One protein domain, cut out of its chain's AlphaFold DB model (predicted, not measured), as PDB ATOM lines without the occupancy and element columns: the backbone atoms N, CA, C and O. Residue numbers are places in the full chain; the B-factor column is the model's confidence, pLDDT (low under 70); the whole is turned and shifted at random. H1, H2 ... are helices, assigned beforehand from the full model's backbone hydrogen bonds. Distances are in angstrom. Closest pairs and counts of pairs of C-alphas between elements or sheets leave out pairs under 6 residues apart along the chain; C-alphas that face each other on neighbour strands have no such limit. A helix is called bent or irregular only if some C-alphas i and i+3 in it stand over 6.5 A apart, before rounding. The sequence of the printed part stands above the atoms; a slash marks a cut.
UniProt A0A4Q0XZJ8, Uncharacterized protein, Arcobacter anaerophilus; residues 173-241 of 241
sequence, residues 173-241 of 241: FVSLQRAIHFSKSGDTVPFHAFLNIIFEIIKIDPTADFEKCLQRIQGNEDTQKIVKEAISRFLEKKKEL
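Overview. This is residues 173 to 241 of the 241 residues of an uncharacterized protein of Arcobacter anaerophilus (UniProt A0A4Q0XZJ8). The longest helix, H4, slants across one end of a flat domain with the short helix H3 packed on part of it, and a helical hairpin of H1 and H2 makes the other end. The start of H1 at Phe 173 points toward H3 and H4, while H2 stays clear of both. The printed part has 69 residues with four named helices, in the order H1, H2, H3, H4, and no named strand; the class is all helix. The whole is compact, with a radius of gyration of the C-alphas of 12.6 A, and spans 36 by 29 by 16 A.

Along the chain. Find C-alpha 221 at (163.565, 174.466, 248.415); from there H4, residues 221 to 239, runs 26.9 A from first to last C-alpha and reaches C-alpha 239 at (158.804, 166.140, 223.331). Look before it in the chain for H3, residues 210 to 214, which measures 7.1 A. Go back to the first printed residue, where C-alpha 173 lies at (151.496, 167.883, 238.629); here H1, residues 173 to 184, begins and runs 16.4 A. After it comes H2, residues 191 to 201, 15.7 A long. None of the four helices is bent or irregular.

Arrangement. Start at H4, which touches H3 with residues 228 to 235 alone; their closest C-alphas, those of Leu 214 and Lys 228, are 6.0 A apart. Next look at Phe 173, where H1 is close to H4 but not clearly touching: the closest C-alphas, those of Phe 173 and Ile 231, are 7.9 A apart. H1 and H4 run opposite ways at a steep tilt of 54 degrees. H1 is also close to H3 but not clearly touching, with the C-alphas of Phe 173 and Cys 213 closest at 6.7 A. Farther out, H1 and H2 touch and form a helical hairpin, opposite ways at a shallow tilt of 21 degrees; their closest C-alphas, those of Leu 176 and Ile 197, are 6.3 A apart. H2 is apart from H4 and from H3. In H1, H2 and H4 every O i to N i+4 pair is within hydrogen-bond range; in H3 it is 0 of 1, with 2 of 2 O i to N i+3 pairs within range.

Size, cuts and confidence. The two C-alphas farthest apart are those of Gly 186 and Glu 240, at 36.6 A, and C-alphas 173 and 241 are 19.3 A apart. The printed part has no cut and ends at Leu 241, the chain's last residue. The links H1 to H2, H2 to H3 and H3 to H4 are short, with 6, 8 and 6 residues, and no link is long. In this predicted model the mean pLDDT of the printed part is 91.6, and no printed residue is under 70.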
ATOM      1  N   PHE A 173     150.408 168.305 237.738       96.19
ATOM      2  CA  PHE A 173     151.496 167.883 238.629       96.19
ATOM      3  C   PHE A 173     151.268 168.309 240.086       96.19
ATOM      4  O   PHE A 173     151.671 167.593 241.002       96.19
ATOM      5  N   VAL A 174     150.566 169.423 240.327       93.38
ATOM      6  CA  VAL A 174     150.168 169.835 241.685       93.38
ATOM      7  C   VAL A 174     149.168 168.840 242.272       93.38
ATOM      8  O   VAL A 174     149.299 168.450 243.432       93.38
ATOM      9  N   SER A 175     148.189 168.383 241.484       95.31
ATOM     10  CA  SER A 175     147.249 167.350 241.935       95.31
ATOM     11  C   SER A 175     147.952 166.013 242.173       95.31
ATOM     12  O   SER A 175     147.662 165.362 243.174       95.31
ATOM     13  N   LEU A 176     148.929 165.642 241.333       96.62
ATOM     14  CA  LEU A 176     149.745 164.439 241.537       96.62
ATOM     15  C   LEU A 176     150.542 164.515 242.843       96.62
ATOM     16  O   LEU A 176     150.523 163.582 243.646       96.62
ATOM     17  N   GLN A 177     151.209 165.644 243.086       93.62
ATOM     18  CA  GLN A 177     151.966 165.868 244.313       93.62
ATOM     19  C   GLN A 177     151.066 165.757 245.552       93.62
ATOM     20  O   GLN A 177     151.448 165.121 246.536       93.62
ATOM     21  N   ARG A 178     149.856 166.325 245.497       91.94
ATOM     22  CA  ARG A 178     148.860 166.243 246.576       91.94
ATOM     23  C   ARG A 178     148.346 164.825 246.794       91.94
ATOM     24  O   ARG A 178     148.298 164.396 247.941       91.94
ATOM     25  N   ALA A 179     148.034 164.089 245.727       94.94
ATOM     26  CA  ALA A 179     147.645 162.680 245.811       94.94
ATOM     27  C   ALA A 179     148.710 161.866 246.565       94.94
ATOM     28  O   ALA A 179     148.413 161.222 247.570       94.94
ATOM     29  N   ILE A 180     149.979 161.990 246.153       93.75
ATOM     30  CA  ILE A 180     151.114 161.325 246.809       93.75
ATOM     31  C   ILE A 180     151.238 161.766 248.274       93.75
ATOM     32  O   ILE A 180     151.461 160.936 249.157       93.75
ATOM     33  N   HIS A 181     151.100 163.064 248.552       89.88
ATOM     34  CA  HIS A 181     151.172 163.594 249.912       89.88
ATOM     35  C   HIS A 181     150.073 163.024 250.818       89.88
ATOM     36  O   HIS A 181     150.350 162.650 251.963       89.88
ATOM     37  N   PHE A 182     148.838 162.927 250.321       90.25
ATOM     38  CA  PHE A 182     147.721 162.357 251.067       90.25
ATOM     39  C   PHE A 182     147.932 160.870 251.344       90.25
ATOM     40  O   PHE A 182     147.799 160.469 252.502       90.25
ATOM     41  N   SER A 183     148.383 160.092 250.355       91.38
ATOM     42  CA  SER A 183     148.757 158.686 250.557       91.38
ATOM     43  C   SER A 183     149.840 158.522 251.625       91.38
ATOM     44  O   SER A 183     149.673 157.744 252.560       91.38
ATOM     45  N   LYS A 184     150.919 159.316 251.563       89.62
ATOM     46  CA  LYS A 184     151.991 159.301 252.579       89.62
ATOM     47  C   LYS A 184     151.510 159.708 253.971       89.62
ATOM     48  O   LYS A 184     152.076 159.280 254.968       89.62
ATOM     49  N   SER A 185     150.473 160.538 254.041       83.94
ATOM     50  CA  SER A 185     149.878 160.985 255.302       83.94
ATOM     51  C   SER A 185     148.873 159.980 255.881       83.94
ATOM     52  O   SER A 185     148.287 160.263 256.930       83.94
ATOM     53  N   GLY A 186     148.657 158.835 255.222       86.25
ATOM     54  CA  GLY A 186     147.763 157.761 255.657       86.25
ATOM     55  C   GLY A 186     146.323 157.873 255.147       86.25
ATOM     56  O   GLY A 186     145.458 157.156 255.640       86.25
ATOM     57  N   ASP A 187     146.034 158.769 254.199       89.00
ATOM     58  CA  ASP A 187     144.732 158.764 253.525       89.00
ATOM     59  C   ASP A 187     144.707 157.709 252.409       89.00
ATOM     60  O   ASP A 187     145.704 157.496 251.716       89.00
ATOM     61  N   THR A 188     143.541 157.104 252.168       93.62
ATOM     62  CA  THR A 188     143.351 156.237 250.999       93.62
ATOM     63  C   THR A 188     143.005 157.100 249.792       93.62
ATOM     64  O   THR A 188     141.874 157.567 249.671       93.62
ATOM     65  N   VAL A 189     143.969 157.316 248.899       95.62
ATOM     66  CA  VAL A 189     143.717 157.922 247.582       95.62
ATOM     67  C   VAL A 189     143.479 156.791 246.583       95.62
ATOM     68  O   VAL A 189     144.343 155.919 246.458       95.62
ATOM     69  N   PRO A 190     142.333 156.750 245.891       94.50
ATOM     70  CA  PRO A 190     142.037 155.645 244.997       94.50
ATOM     71  C   PRO A 190     142.914 155.613 243.757       94.50
ATOM     72  O   PRO A 190     143.334 156.643 243.237       94.50
ATOM     73  N   PHE A 191     143.119 154.405 243.230       95.56
ATOM     74  CA  PHE A 191     143.931 154.194 242.036       95.56
ATOM     75  C   PHE A 191     143.424 154.996 240.828       95.56
ATOM     76  O   PHE A 191     144.221 155.601 240.113       95.56
ATOM     77  N   HIS A 192     142.103 155.079 240.629       96.06
ATOM     78  CA  HIS A 192     141.536 155.848 239.519       96.06
ATOM     79  C   HIS A 192     141.827 157.349 239.628       96.06
ATOM     80  O   HIS A 192     141.972 157.998 238.596       96.06
ATOM     81  N   ALA A 193     141.984 157.907 240.834       96.31
ATOM     82  CA  ALA A 193     142.372 159.308 240.984       96.31
ATOM     83  C   ALA A 193     143.767 159.555 240.392       96.31
ATOM     84  O   ALA A 193     143.964 160.545 239.690       96.31
ATOM     85  N   PHE A 194     144.713 158.631 240.594       97.75
ATOM     86  CA  PHE A 194     146.030 158.707 239.955       97.75
ATOM     87  C   PHE A 194     145.929 158.608 238.432       97.75
ATOM     88  O   PHE A 194     146.544 159.419 237.742       97.75
ATOM     89  N   LEU A 195     145.132 157.672 237.903       97.69
ATOM     90  CA  LEU A 195     144.933 157.541 236.454       97.69
ATOM     91  C   LEU A 195     144.342 158.812 235.839       97.69
ATOM     92  O   LEU A 195     144.850 159.279 234.824       97.69
ATOM     93  N   ASN A 196     143.332 159.405 236.477       97.31
ATOM     94  CA  ASN A 196     142.716 160.648 236.017       97.31
ATOM     95  C   ASN A 196     143.744 161.790 235.966       97.31
ATOM     96  O   ASN A 196     143.812 162.519 234.980       97.31
ATOM     97  N   ILE A 197     144.588 161.924 236.995       97.94
ATOM     98  CA  ILE A 197     145.652 162.939 237.023       97.94
ATOM     99  C   ILE A 197     146.681 162.695 235.912       97.94
ATOM    100  O   ILE A 197     147.048 163.627 235.197       97.94
ATOM    101  N   ILE A 198     147.142 161.450 235.752       96.75
ATOM    102  CA  ILE A 198     148.103 161.073 234.705       96.75
ATOM    103  C   ILE A 198     147.517 161.364 233.319       96.75
ATOM    104  O   ILE A 198     148.224 161.888 232.461       96.75
ATOM    105  N   PHE A 199     146.223 161.100 233.116       96.56
ATOM    106  CA  PHE A 199     145.528 161.383 231.864       96.56
ATOM    107  C   PHE A 199     145.536 162.876 231.496       96.56
ATOM    108  O   PHE A 199     145.644 163.217 230.322       96.56
ATOM    109  N   GLU A 200     145.488 163.788 232.468       96.50
ATOM    110  CA  GLU A 200     145.653 165.222 232.188       96.50
ATOM    111  C   GLU A 200     147.118 165.603 231.933       96.50
ATOM    112  O   GLU A 200     147.400 166.410 231.050       96.50
ATOM    113  N   ILE A 201     148.075 164.980 232.631       96.12
ATOM    114  CA  ILE A 201     149.514 165.208 232.396       96.12
ATOM    115  C   ILE A 201     149.908 164.841 230.954       96.12
ATOM    116  O   ILE A 201     150.669 165.561 230.296       96.12
ATOM    117  N   ILE A 202     149.377 163.741 230.413       94.06
ATOM    118  CA  ILE A 202     149.685 163.327 229.035       94.06
ATOM    119  C   ILE A 202     149.088 164.261 227.973       94.06
ATOM    120  O   ILE A 202     149.578 164.254 226.849       94.06
ATOM    121  N   LYS A 203     148.117 165.123 228.303       93.31
ATOM    122  CA  LYS A 203     147.545 166.102 227.359       93.31
ATOM    123  C   LYS A 203     148.346 167.398 227.231       93.31
ATOM    124  O   LYS A 203     148.114 168.151 226.297       93.31
ATOM    125  N   ILE A 204     149.272 167.661 228.155       93.12
ATOM    126  CA  ILE A 204     150.082 168.892 228.187       93.12
ATOM    127  C   ILE A 204     150.899 169.042 226.898       93.12
ATOM    128  O   ILE A 204     151.608 168.108 226.541       93.12
ATOM    129  N   ASP A 205     150.904 170.202 226.250       91.44
ATOM    130  CA  ASP A 205     151.897 170.485 225.207       91.44
ATOM    131  C   ASP A 205     153.203 170.948 225.881       91.44
ATOM    132  O   ASP A 205     153.246 172.049 226.444       91.44
ATOM    133  N   PRO A 206     154.288 170.147 225.861       87.06
ATOM    134  CA  PRO A 206     155.525 170.512 226.546       87.06
ATOM    135  C   PRO A 206     156.203 171.760 225.970       87.06
ATOM    136  O   PRO A 206     157.074 172.321 226.631       87.06
ATOM    137  N   THR A 207     155.850 172.182 224.755       87.50
ATOM    138  CA  THR A 207     156.400 173.383 224.113       87.50
ATOM    139  C   THR A 207     155.681 174.637 224.604       87.50
ATOM    140  O   THR A 207     156.323 175.651 224.873       87.50
ATOM    141  N   ALA A 208     154.359 174.566 224.774       88.06
ATOM    142  CA  ALA A 208     153.534 175.704 225.177       88.06
ATOM    143  C   ALA A 208     153.412 175.880 226.705       88.06
ATOM    144  O   ALA A 208     153.231 177.002 227.188       88.06
ATOM    145  N   ASP A 209     153.495 174.795 227.481       87.44
ATOM    146  CA  ASP A 209     153.104 174.790 228.899       87.44
ATOM    147  C   ASP A 209     154.249 174.527 229.889       87.44
ATOM    148  O   ASP A 209     154.001 174.454 231.096       87.44
ATOM    149  N   PHE A 210     155.497 174.414 229.421       89.81
ATOM    150  CA  PHE A 210     156.644 173.999 230.240       89.81
ATOM    151  C   PHE A 210     156.738 174.732 231.587       89.81
ATOM    152  O   PHE A 210     156.648 174.117 232.650       89.81
ATOM    153  N   GLU A 211     156.824 176.064 231.556       89.62
ATOM    154  CA  GLU A 211     156.945 176.877 232.771       89.62
ATOM    155  C   GLU A 211     155.708 176.775 233.668       89.62
ATOM    156  O   GLU A 211     155.819 176.740 234.895       89.62
ATOM    157  N   LYS A 212     154.508 176.661 233.082       90.81
ATOM    158  CA  LYS A 212     153.262 176.518 233.854       90.81
ATOM    159  C   LYS A 212     153.259 175.229 234.678       90.81
ATOM    160  O   LYS A 212     152.735 175.228 235.791       90.81
ATOM    161  N   CYS A 213     153.885 174.164 234.177       91.25
ATOM    162  CA  CYS A 213     154.005 172.881 234.874       91.25
ATOM    163  C   CYS A 213     154.907 172.947 236.115       91.25
ATOM    164  O   CYS A 213     154.783 172.116 237.016       91.25
ATOM    165  N   LEU A 214     155.784 173.950 236.201       92.19
ATOM    166  CA  LEU A 214     156.682 174.159 237.340       92.19
ATOM    167  C   LEU A 214     156.102 175.129 238.382       92.19
ATOM    168  O   LEU A 214     156.617 175.232 239.503       92.19
ATOM    169  N   GLN A 215     155.015 175.829 238.048       89.31
ATOM    170  CA  GLN A 215     154.351 176.758 238.956       89.31
ATOM    171  C   GLN A 215     153.592 176.018 240.062       89.31
ATOM    172  O   GLN A 215     152.929 175.010 239.825       89.31
ATOM    173  N   ARG A 216     153.608 176.594 241.273       85.00
ATOM    174  CA  ARG A 216     152.817 176.151 242.442       85.00
ATOM    175  C   ARG A 216     153.155 174.753 242.979       85.00
ATOM    176  O   ARG A 216     152.398 174.230 243.796       85.00
ATOM    177  N   ILE A 217     154.286 174.175 242.575       89.94
ATOM    178  CA  ILE A 217     154.852 172.985 243.222       89.94
ATOM    179  C   ILE A 217     155.143 173.311 244.692       89.94
ATOM    180  O   ILE A 217     155.741 174.340 245.006       89.94
ATOM    181  N   GLN A 218     154.668 172.455 245.593       81.56
ATOM    182  CA  GLN A 218     154.734 172.657 247.040       81.56
ATOM    183  C   GLN A 218     155.998 172.009 247.638       81.56
ATOM    184  O   GLN A 218     156.614 171.143 247.017       81.56
ATOM    185  N   GLY A 219     156.372 172.402 248.860       74.81
ATOM    186  CA  GLY A 219     157.524 171.857 249.599       74.81
ATOM    187  C   GLY A 219     158.615 172.894 249.881       74.81
ATOM    188  O   GLY A 219     158.548 174.013 249.381       74.81
ATOM    189  N   ASN A 220     159.609 172.538 250.697       76.00
ATOM    190  CA  ASN A 220     160.809 173.364 250.894       76.00
ATOM    191  C   ASN A 220     161.664 173.429 249.608       76.00
ATOM    192  O   ASN A 220     161.346 172.760 248.623       76.00
ATOM    193  N   GLU A 221     162.726 174.237 249.603       81.00
ATOM    194  CA  GLU A 221     163.565 174.466 248.415       81.00
ATOM    195  C   GLU A 221     164.107 173.163 247.805       81.00
ATOM    196  O   GLU A 221     163.936 172.933 246.606       81.00
ATOM    197  N   ASP A 222     164.641 172.260 248.631       86.06
ATOM    198  CA  ASP A 222     165.167 170.965 248.180       86.06
ATOM    199  C   ASP A 222     164.082 170.078 247.561       86.06
ATOM    200  O   ASP A 222     164.251 169.523 246.472       86.06
ATOM    201  N   THR A 223     162.923 169.974 248.223       84.88
ATOM    202  CA  THR A 223     161.792 169.182 247.719       84.88
ATOM    203  C   THR A 223     161.285 169.750 246.397       84.88
ATOM    204  O   THR A 223     161.019 168.995 245.461       84.88
ATOM    205  N   GLN A 224     161.164 171.077 246.295       88.44
ATOM    206  CA  GLN A 224     160.746 171.726 245.055       88.44
ATOM    207  C   GLN A 224     161.738 171.470 243.928       88.44
ATOM    208  O   GLN A 224     161.302 171.183 242.815       88.44
ATOM    209  N   LYS A 225     163.045 171.548 244.201       92.06
ATOM    210  CA  LYS A 225     164.089 171.281 243.210       92.06
ATOM    211  C   LYS A 225     163.967 169.864 242.651       92.06
ATOM    212  O   LYS A 225     163.838 169.706 241.440       92.06
ATOM    213  N   ILE A 226     163.890 168.856 243.522       93.88
ATOM    214  CA  ILE A 226     163.758 167.446 243.120       93.88
ATOM    215  C   ILE A 226     162.504 167.227 242.264       93.88
ATOM    216  O   ILE A 226     162.561 166.577 241.218       93.88
ATOM    217  N   VAL A 227     161.359 167.773 242.690       93.56
ATOM    218  CA  VAL A 227     160.094 167.602 241.961       93.56
ATOM    219  C   VAL A 227     160.136 168.315 240.610       93.56
ATOM    220  O   VAL A 227     159.748 167.722 239.606       93.56
ATOM    221  N   LYS A 228     160.643 169.552 240.552       95.00
ATOM    222  CA  LYS A 228     160.777 170.305 239.297       95.00
ATOM    223  C   LYS A 228     161.713 169.597 238.318       95.00
ATOM    224  O   LYS A 228     161.341 169.433 237.165       95.00
ATOM    225  N   GLU A 229     162.855 169.083 238.775       96.25
ATOM    226  CA  GLU A 229     163.769 168.298 237.934       96.25
ATOM    227  C   GLU A 229     163.122 167.024 237.376       96.25
ATOM    228  O   GLU A 229     163.410 166.624 236.246       96.25
ATOM    229  N   ALA A 230     162.269 166.353 238.154       96.44
ATOM    230  CA  ALA A 230     161.529 165.185 237.682       96.44
ATOM    231  C   ALA A 230     160.490 165.565 236.612       96.44
ATOM    232  O   ALA A 230     160.385 164.880 235.595       96.44
ATOM    233  N   ILE A 231     159.772 166.678 236.809       96.50
ATOM    234  CA  ILE A 231     158.806 167.214 235.838       96.50
ATOM    235  C   ILE A 231     159.514 167.625 234.547       96.50
ATOM    236  O   ILE A 231     159.101 167.192 233.475       96.50
ATOM    237  N   SER A 232     160.605 168.394 234.630       95.69
ATOM    238  CA  SER A 232     161.387 168.804 233.460       95.69
ATOM    239  C   SER A 232     161.873 167.590 232.672       95.69
ATOM    240  O   SER A 232     161.654 167.520 231.468       95.69
ATOM    241  N   ARG A 233     162.436 166.576 233.348       95.88
ATOM    242  CA  ARG A 233     162.857 165.325 232.695       95.88
ATOM    243  C   ARG A 233     161.707 164.598 231.998       95.88
ATOM    244  O   ARG A 233     161.914 164.042 230.923       95.88
ATOM    245  N   PHE A 234     160.519 164.573 232.599       95.56
ATOM    246  CA  PHE A 234     159.335 163.988 231.972       95.56
ATOM    247  C   PHE A 234     158.908 164.770 230.722       95.56
ATOM    248  O   PHE A 234     158.665 164.162 229.683       95.56
ATOM    249  N   LEU A 235     158.836 166.101 230.812       94.50
ATOM    250  CA  LEU A 235     158.416 166.959 229.705       94.50
ATOM    251  C   LEU A 235     159.394 166.902 228.530       94.50
ATOM    252  O   LEU A 235     158.937 166.838 227.395       94.50
ATOM    253  N   GLU A 236     160.706 166.860 228.786       93.69
ATOM    254  CA  GLU A 236     161.712 166.682 227.730       93.69
ATOM    255  C   GLU A 236     161.546 165.339 227.017       93.69
ATOM    256  O   GLU A 236     161.387 165.314 225.802       93.69
ATOM    257  N   LYS A 237     161.445 164.228 227.761       93.25
ATOM    258  CA  LYS A 237     161.182 162.908 227.159       93.25
ATOM    259  C   LYS A 237     159.893 162.874 226.348       93.25
ATOM    260  O   LYS A 237     159.802 162.154 225.366       93.25
ATOM    261  N   LYS A 238     158.877 163.624 226.771       91.44
ATOM    262  CA  LYS A 238     157.597 163.690 226.074       91.44
ATOM    263  C   LYS A 238     157.677 164.462 224.754       91.44
ATOM    264  O   LYS A 238     156.910 164.145 223.860       91.44
ATOM    265  N   LYS A 239     158.577 165.443 224.614       89.00
ATOM    266  CA  LYS A 239     158.804 166.140 223.331       89.00
ATOM    267  C   LYS A 239     159.359 165.209 222.252       89.00
ATOM    268  O   LYS A 239     159.207 165.497 221.072       89.00
ATOM    269  N   GLU A 240     160.034 164.139 222.667       86.62
ATOM    270  CA  GLU A 240     160.642 163.144 221.781       86.62
ATOM    271  C   GLU A 240     159.652 162.053 221.319       86.62
ATOM    272  O   GLU A 240     160.022 161.231 220.479       86.62
ATOM    273  N   LEU A 241     158.428 162.027 221.867       82.19
ATOM    274  CA  LEU A 241     157.358 161.066 221.555       82.19
ATOM    275  C   LEU A 241     156.324 161.665 220.598       82.19
ATOM    276  O   LEU A 241     155.869 160.907 219.713       82.19
TER     277      LEU A 241